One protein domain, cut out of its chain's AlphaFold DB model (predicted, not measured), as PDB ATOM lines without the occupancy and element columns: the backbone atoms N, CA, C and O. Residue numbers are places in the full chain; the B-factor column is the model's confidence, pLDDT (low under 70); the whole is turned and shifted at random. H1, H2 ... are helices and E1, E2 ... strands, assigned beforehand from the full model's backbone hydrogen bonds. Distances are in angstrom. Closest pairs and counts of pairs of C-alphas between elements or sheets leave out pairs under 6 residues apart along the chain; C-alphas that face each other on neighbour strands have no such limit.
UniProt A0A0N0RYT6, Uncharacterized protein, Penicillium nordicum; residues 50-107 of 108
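AT A GLANCE: This is residues 50 to 107 of the 108 residues of an uncharacterized protein of Penicillium nordicum (UniProt A0A0N0RYT6). What is the shape? There is little regular structure: helix H1 and a two-strand hairpin, E1 and E2, are followed by a long winding stretch, residues 79 to 102, that leads to short helix H2, packed on H1. What is it made of? The 58 printed residues hold H1, E1, E2, H2 in that order, class mixed, with 23 residues in named elements and an antiparallel sheet E1 - E2. The whole is compact, radius of gyration of the C-alphas 11.7 A, spanning 31 by 26 by 19 A.

IN THESE COORDINATES: Where does H1 lie? It holds residues 51 to 61, 15.4 A long, from C-alpha 51 at (14.878, -26.292, 12.592). What follows? E1 is residues 68 to 71, 9.6 A; E2 75 to 78, 10.2 A; H2 103 to 106, 5.6 A, ending at C-alpha 106 (14.125, -20.598, 4.522).

HOW THE PARTS SIT: Do the helices touch? H1 and H2 touch, closest C-alphas Ser 54 and Pro 103, 5.2 A. Every O i to N i+4 pair of H1 is within hydrogen-bond range; H2 is too short for one. How do the strands pair? They are antiparallel at 148 degrees, with N 69 and O 77 within hydrogen-bond range at 2.8 A.

THE WHOLE: Is it cut? The printed part has no cut. Which link is long? E2 to H2, 24 residues. Is confidence low anywhere? No printed residue is under 70.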
ATOM      1  N   PRO A  50      12.093 -30.198  13.775       94.25
ATOM      2  CA  PRO A  50      13.211 -29.373  14.221       94.25
ATOM      3  C   PRO A  50      13.713 -28.431  13.115       94.25
ATOM      4  O   PRO A  50      13.601 -28.739  11.926       94.25
ATOM      5  N   THR A  51      14.325 -27.310  13.508       96.25
ATOM      6  CA  THR A  51      14.878 -26.292  12.592       96.25
ATOM      7  C   THR A  51      15.794 -26.897  11.523       96.25
ATOM      8  O   THR A  51      15.637 -26.591  10.340       96.25
ATOM      9  N   SER A  52      16.692 -27.807  11.908       95.94
ATOM     10  CA  SER A  52      17.619 -28.476  10.991       95.94
ATOM     11  C   SER A  52      16.913 -29.350   9.958       95.94
ATOM     12  O   SER A  52      17.244 -29.295   8.775       95.94
ATOM     13  N   ALA A  53      15.867 -30.073  10.358       95.88
ATOM     14  CA  ALA A  53      15.069 -30.872   9.431       95.88
ATOM     15  C   ALA A  53      14.308 -29.990   8.419       95.88
ATOM     16  O   ALA A  53      14.254 -30.320   7.229       95.88
ATOM     17  N   SER A  54      13.757 -28.850   8.861       96.38
ATOM     18  CA  SER A  54      13.134 -27.858   7.967       96.38
ATOM     19  C   SER A  54      14.140 -27.298   6.960       96.38
ATOM     20  O   SER A  54      13.855 -27.264   5.761       96.38
ATOM     21  N   TYR A  55      15.322 -26.896   7.433       97.38
ATOM     22  CA  TYR A  55      16.404 -26.375   6.603       97.38
ATOM     23  C   TYR A  55      16.842 -27.390   5.543       97.38
ATOM     24  O   TYR A  55      16.807 -27.091   4.348       97.38
ATOM     25  N   GLU A  56      17.171 -28.617   5.956       96.56
ATOM     26  CA  GLU A  56      17.577 -29.684   5.042       96.56
ATOM     27  C   GLU A  56      16.521 -29.966   3.975       96.56
ATOM     28  O   GLU A  56      16.852 -30.125   2.800       96.56
ATOM     29  N   THR A  57      15.249 -30.023   4.378       95.50
ATOM     30  CA  THR A  57      14.131 -30.254   3.458       95.50
ATOM     31  C   THR A  57      14.072 -29.160   2.395       95.50
ATOM     32  O   THR A  57      13.909 -29.463   1.211       95.50
ATOM     33  N   ILE A  58      14.240 -27.893   2.784       96.06
ATOM     34  CA  ILE A  58      14.183 -26.766   1.847       96.06
ATOM     35  C   ILE A  58      15.413 -26.710   0.941       96.06
ATOM     36  O   ILE A  58      15.257 -26.495  -0.261       96.06
ATOM     37  N   MET A  59      16.613 -26.971   1.463       96.12
ATOM     38  CA  MET A  59      17.829 -27.049   0.648       96.12
ATOM     39  C   MET A  59      17.725 -28.166  -0.397       96.12
ATOM     40  O   MET A  59      17.900 -27.906  -1.588       96.12
ATOM     41  N   LYS A  60      17.303 -29.372   0.018       94.94
ATOM     42  CA  LYS A  60      17.056 -30.513  -0.883       94.94
ATOM     43  C   LYS A  60      16.018 -30.169  -1.955       94.94
ATOM     44  O   LYS A  60      16.269 -30.393  -3.135       94.94
ATOM     45  N   LYS A  61      14.887 -29.563  -1.571       95.00
ATOM     46  CA  LYS A  61      13.837 -29.115  -2.508       95.00
ATOM     47  C   LYS A  61      14.363 -28.116  -3.548       95.00
ATOM     48  O   LYS A  61      13.859 -28.088  -4.666       95.00
ATOM     49  N   ARG A  62      15.363 -27.306  -3.191       93.69
ATOM     50  CA  ARG A  62      16.007 -26.318  -4.071       93.69
ATOM     51  C   ARG A  62      17.204 -26.876  -4.854       93.69
ATOM     52  O   ARG A  62      17.810 -26.133  -5.617       93.69
ATOM     53  N   GLY A  63      17.564 -28.148  -4.672       95.44
ATOM     54  CA  GLY A  63      18.763 -28.735  -5.279       95.44
ATOM     55  C   GLY A  63      20.076 -28.166  -4.723       95.44
ATOM     56  O   GLY A  63      21.111 -28.258  -5.377       95.44
ATOM     57  N   LEU A  64      20.036 -27.561  -3.534       94.69
ATOM     58  CA  LEU A  64      21.195 -27.012  -2.839       94.69
ATOM     59  C   LEU A  64      21.701 -28.014  -1.799       94.69
ATOM     60  O   LEU A  64      20.916 -28.735  -1.181       94.69
ATOM     61  N   GLN A  65      23.016 -28.043  -1.584       95.56
ATOM     62  CA  GLN A  65      23.602 -28.825  -0.498       95.56
ATOM     63  C   GLN A  65      23.388 -28.093   0.833       95.56
ATOM     64  O   GLN A  65      23.774 -26.925   0.926       95.56
ATOM     65  N   PRO A  66      22.781 -28.734   1.849       96.19
ATOM     66  CA  PRO A  66      22.728 -28.175   3.194       96.19
ATOM     67  C   PRO A  66      24.141 -27.927   3.740       96.19
ATOM     68  O   PRO A  66      24.997 -28.806   3.658       96.19
ATOM     69  N   ASP A  67      24.375 -26.753   4.319       96.56
ATOM     70  CA  ASP A  67      25.639 -26.367   4.954       96.56
ATOM     71  C   ASP A  67      25.347 -25.919   6.394       96.56
ATOM     72  O   ASP A  67      24.957 -24.778   6.664       96.56
ATOM     73  N   THR A  68      25.469 -26.880   7.310       97.00
ATOM     74  CA  THR A  68      25.261 -26.700   8.749       97.00
ATOM     75  C   THR A  68      26.608 -26.717   9.460       97.00
ATOM     76  O   THR A  68      27.412 -27.626   9.258       97.00
ATOM     77  N   VAL A  69      26.834 -25.745  10.339       95.94
ATOM     78  CA  VAL A  69      28.004 -25.682  11.217       95.94
ATOM     79  C   VAL A  69      27.599 -25.945  12.661       95.94
ATOM     80  O   VAL A  69      26.589 -25.431  13.142       95.94
ATOM     81  N   THR A  70      28.406 -26.728  13.371       96.88
ATOM     82  CA  THR A  70      28.264 -26.901  14.819       96.88
ATOM     83  C   THR A  70      28.960 -25.752  15.541       96.88
ATOM     84  O   THR A  70      30.135 -25.468  15.319       96.88
ATOM     85  N   LEU A  71      28.218 -25.098  16.420       94.31
ATOM     86  CA  LEU A  71      28.644 -24.024  17.304       94.31
ATOM     87  C   LEU A  71      28.761 -24.564  18.747       94.31
ATOM     88  O   LEU A  71      28.312 -25.684  19.027       94.31
ATOM     89  N   PRO A  72      29.346 -23.804  19.694       97.25
ATOM     90  CA  PRO A  72      29.422 -24.218  21.092       97.25
ATOM     91  C   PRO A  72      28.070 -24.659  21.673       97.25
ATOM     92  O   PRO A  72      27.003 -24.199  21.257       97.25
ATOM     93  N   HIS A  73      28.125 -25.548  22.667       94.69
ATOM     94  CA  HIS A  73      26.945 -26.098  23.349       94.69
ATOM     95  C   HIS A  73      25.990 -26.890  22.439       94.69
ATOM     96  O   HIS A  73      24.789 -26.908  22.685       94.69
ATOM     97  N   ASN A  74      26.519 -27.565  21.410       91.12
ATOM     98  CA  ASN A  74      25.735 -28.341  20.436       91.12
ATOM     99  C   ASN A  74      24.674 -27.497  19.710       91.12
ATOM    100  O   ASN A  74      23.604 -27.991  19.364       91.12
ATOM    101  N   THR A  75      24.965 -26.211  19.506       93.25
ATOM    102  CA  THR A  75      24.103 -25.317  18.728       93.25
ATOM    103  C   THR A  75      24.417 -25.482  17.246       93.25
ATOM    104  O   THR A  75      25.569 -25.688  16.874       93.25
ATOM    105  N   GLU A  76      23.415 -25.365  16.385       96.44
ATOM    106  CA  GLU A  76      23.589 -25.445  14.934       96.44
ATOM    107  C   GLU A  76      23.415 -24.061  14.299       96.44
ATOM    108  O   GLU A  76      22.528 -23.294  14.676       96.44
ATOM    109  N   GLY A  77      24.271 -23.738  13.330       96.38
ATOM    110  CA  GLY A  77      24.099 -22.615  12.412       96.38
ATOM    111  C   GLY A  77      23.894 -23.134  10.993       96.38
ATOM    112  O   GLY A  77      24.600 -24.047  10.574       96.38
ATOM    113  N   HIS A  78      22.955 -22.558  10.246       97.00
ATOM    114  CA  HIS A  78      22.633 -22.995   8.885       97.00
ATOM    115  C   HIS A  78      22.939 -21.881   7.885       97.00
ATOM    116  O   HIS A  78      22.359 -20.795   7.964       97.00
ATOM    117  N   TRP A  79      23.838 -22.136   6.936       96.69
ATOM    118  CA  TRP A  79      24.163 -21.172   5.891       96.69
ATOM    119  C   TRP A  79      23.066 -21.112   4.836       96.69
ATOM    120  O   TRP A  79      22.566 -22.128   4.352       96.69
ATOM    121  N   ILE A  80      22.724 -19.895   4.436       93.88
ATOM    122  CA  ILE A  80      21.799 -19.632   3.342       93.88
ATOM    123  C   ILE A  80      22.515 -18.719   2.348       93.88
ATOM    124  O   ILE A  80      22.977 -17.639   2.710       93.88
ATOM    125  N   GLY A  81      22.622 -19.162   1.094       92.44
ATOM    126  CA  GLY A  81      23.360 -18.444   0.054       92.44
ATOM    127  C   GLY A  81      24.872 -18.704   0.090       92.44
ATOM    128  O   GLY A  81      25.324 -19.794   0.433       92.44
ATOM    129  N   ASN A  82      25.666 -17.713  -0.326       93.38
ATOM    130  CA  ASN A  82      27.121 -17.845  -0.433       93.38
ATOM    131  C   ASN A  82      27.815 -17.532   0.904       93.38
ATOM    132  O   ASN A  82      27.923 -16.367   1.285       93.38
ATOM    133  N   LYS A  83      28.372 -18.554   1.562       94.00
ATOM    134  CA  LYS A  83      29.127 -18.405   2.820       94.00
ATOM    135  C   LYS A  83      30.403 -17.559   2.721       94.00
ATOM    136  O   LYS A  83      30.906 -17.100   3.738       94.00
ATOM    137  N   ASN A  84      30.914 -17.330   1.510       95.19
ATOM    138  CA  ASN A  84      32.099 -16.504   1.256       95.19
ATOM    139  C   ASN A  84      31.739 -15.060   0.859       95.19
ATOM    140  O   ASN A  84      32.568 -14.345   0.292       95.19
ATOM    141  N   ALA A  85      30.492 -14.629   1.069       97.38
ATOM    142  CA  ALA A  85      30.079 -13.264   0.768       97.38
ATOM    143  C   ALA A  85      30.864 -12.237   1.606       97.38
ATOM    144  O   ALA A  85      31.175 -12.471   2.771       97.38
ATOM    145  N   LYS A  86      31.134 -11.058   1.024       98.19
ATOM    146  CA  LYS A  86      31.817  -9.947   1.716       98.19
ATOM    147  C   LYS A  86      31.074  -9.500   2.981       98.19
ATOM    148  O   LYS A  86      31.705  -9.125   3.960       98.19
ATOM    149  N   ASN A  87      29.743  -9.523   2.926       97.44
ATOM    150  CA  ASN A  87      28.867  -9.169   4.033       97.44
ATOM    151  C   ASN A  87      28.012 -10.386   4.383       97.44
ATOM    152  O   ASN A  87      27.414 -10.994   3.495       97.44
ATOM    153  N   VAL A  88      27.932 -10.701   5.672       96.38
ATOM    154  CA  VAL A  88      27.147 -11.814   6.208       96.38
ATOM    155  C   VAL A  88      26.118 -11.264   7.189       96.38
ATOM    156  O   VAL A  88      26.429 -10.378   7.983       96.38
ATOM    157  N   ILE A  89      24.899 -11.802   7.142       95.75
ATOM    158  CA  ILE A  89      23.844 -11.515   8.115       95.75
ATOM    159  C   ILE A  89      23.728 -12.714   9.048       95.75
ATOM    160  O   ILE A  89      23.496 -13.834   8.597       95.75
ATOM    161  N   VAL A  90      23.852 -12.468  10.352       95.12
ATOM    162  CA  VAL A  90      23.512 -13.460  11.375       95.12
ATOM    163  C   VAL A  90      22.033 -13.298  11.699       95.12
ATOM    164  O   VAL A  90      21.620 -12.284  12.260       95.12
ATOM    165  N   TYR A  91      21.230 -14.280  11.300       93.94
ATOM    166  CA  TYR A  91      19.783 -14.261  11.478       93.94
ATOM    167  C   TYR A  91      19.351 -15.234  12.576       93.94
ATOM    168  O   TYR A  91      19.665 -16.421  12.524       93.94
ATOM    169  N   TYR A  92      18.581 -14.726  13.536       94.56
ATOM    170  CA  TYR A  92      17.911 -15.522  14.560       94.56
ATOM    171  C   TYR A  92      16.413 -15.521  14.261       94.56
ATOM    172  O   TYR A  92      15.786 -14.460  14.218       94.56
ATOM    173  N   HIS A  93      15.841 -16.700  14.024       94.94
ATOM    174  CA  HIS A  93      14.418 -16.807  13.723       94.94
ATOM    175  C   HIS A  93      13.554 -16.457  14.945       94.94
ATOM    176  O   HIS A  93      13.974 -16.580  16.096       94.94
ATOM    177  N   GLY A  94      12.321 -16.019  14.685       94.75
ATOM    178  CA  GLY A  94      11.322 -15.775  15.726       94.75
ATOM    179  C   GLY A  94      10.741 -17.073  16.300       94.75
ATOM    180  O   GLY A  94      11.277 -18.155  16.105       94.75
ATOM    181  N   GLY A  95       9.597 -16.986  16.980       92.62
ATOM    182  CA  GLY A  95       8.924 -18.170  17.539       92.62
ATOM    183  C   GLY A  95       8.826 -18.194  19.063       92.62
ATOM    184  O   GLY A  95       8.650 -19.259  19.649       92.62
ATOM    185  N   GLY A  96       8.958 -17.033  19.712       93.00
ATOM    186  CA  GLY A  96       8.712 -16.884  21.150       93.00
ATOM    187  C   GLY A  96       9.639 -17.721  22.030       93.00
ATOM    188  O   GLY A  96       9.225 -18.131  23.105       93.00
ATOM    189  N   PHE A  97      10.856 -18.017  21.555       91.81
ATOM    190  CA  PHE A  97      11.839 -18.892  22.214       91.81
ATOM    191  C   PHE A  97      11.396 -20.351  22.425       91.81
ATOM    192  O   PHE A  97      12.121 -21.127  23.040       91.81
ATOM    193  N   ALA A  98      10.238 -20.742  21.888       92.38
ATOM    194  CA  ALA A  98       9.667 -22.075  22.056       92.38
ATOM    195  C   ALA A  98       9.515 -22.833  20.729       92.38
ATOM    196  O   ALA A  98       9.523 -24.062  20.716       92.38
ATOM    197  N   MET A  99       9.377 -22.128  19.609       94.38
ATOM    198  CA  MET A  99       9.060 -22.732  18.315       94.38
ATOM    199  C   MET A  99      10.289 -22.855  17.408       94.38
ATOM    200  O   MET A  99      11.072 -21.908  17.352       94.38
ATOM    201  N   PRO A 100      10.449 -23.966  16.660       95.25
ATOM    202  CA  PRO A 100      11.502 -24.097  15.655       95.25
ATOM    203  C   PRO A 100      11.224 -23.223  14.422       95.25
ATOM    204  O   PRO A 100      10.092 -22.780  14.191       95.25
ATOM    205  N   ALA A 101      12.241 -23.024  13.582       95.75
ATOM    206  CA  ALA A 101      12.049 -22.425  12.269       95.75
ATOM    207  C   ALA A 101      11.277 -23.397  11.363       95.75
ATOM    208  O   ALA A 101      11.707 -24.526  11.102       95.75
ATOM    209  N   ILE A 102      10.128 -22.949  10.866       93.94
ATOM    210  CA  ILE A 102       9.348 -23.662   9.848       93.94
ATOM    211  C   ILE A 102       9.932 -23.427   8.440       93.94
ATOM    212  O   ILE A 102      10.675 -22.467   8.242       93.94
ATOM    213  N   PRO A 103       9.561 -24.232   7.429       93.19
ATOM    214  CA  PRO A 103      10.078 -24.101   6.064       93.19
ATOM    215  C   PRO A 103      10.039 -22.685   5.468       93.19
ATOM    216  O   PRO A 103      10.992 -22.284   4.809       93.19
ATOM    217  N   ALA A 104       8.992 -21.907   5.763       91.75
ATOM    218  CA  ALA A 104       8.836 -20.535   5.273       91.75
ATOM    219  C   ALA A 104       9.969 -19.580   5.706       91.75
ATOM    220  O   ALA A 104      10.231 -18.604   5.017       91.75
ATOM    221  N   TYR A 105      10.679 -19.859   6.806       93.38
ATOM    222  CA  TYR A 105      11.845 -19.061   7.219       93.38
ATOM    223  C   TYR A 105      13.054 -19.231   6.289       93.38
ATOM    224  O   TYR A 105      13.971 -18.417   6.315       93.38
ATOM    225  N   PHE A 106      13.066 -20.292   5.483       92.94
ATOM    226  CA  PHE A 106      14.125 -20.598   4.522       92.94
ATOM    227  C   PHE A 106      13.703 -20.279   3.083       92.94
ATOM    228  O   PHE A 106      14.420 -20.615   2.136       92.94
ATOM    229  N   GLU A 107      12.537 -19.654   2.904       83.94
ATOM    230  CA  GLU A 107      12.062 -19.191   1.609       83.94
ATOM    231  C   GLU A 107      12.576 -17.770   1.342       83.94
ATOM    232  O   GLU A 107      12.118 -16.798   1.933       83.94
TER     233      GLU A 107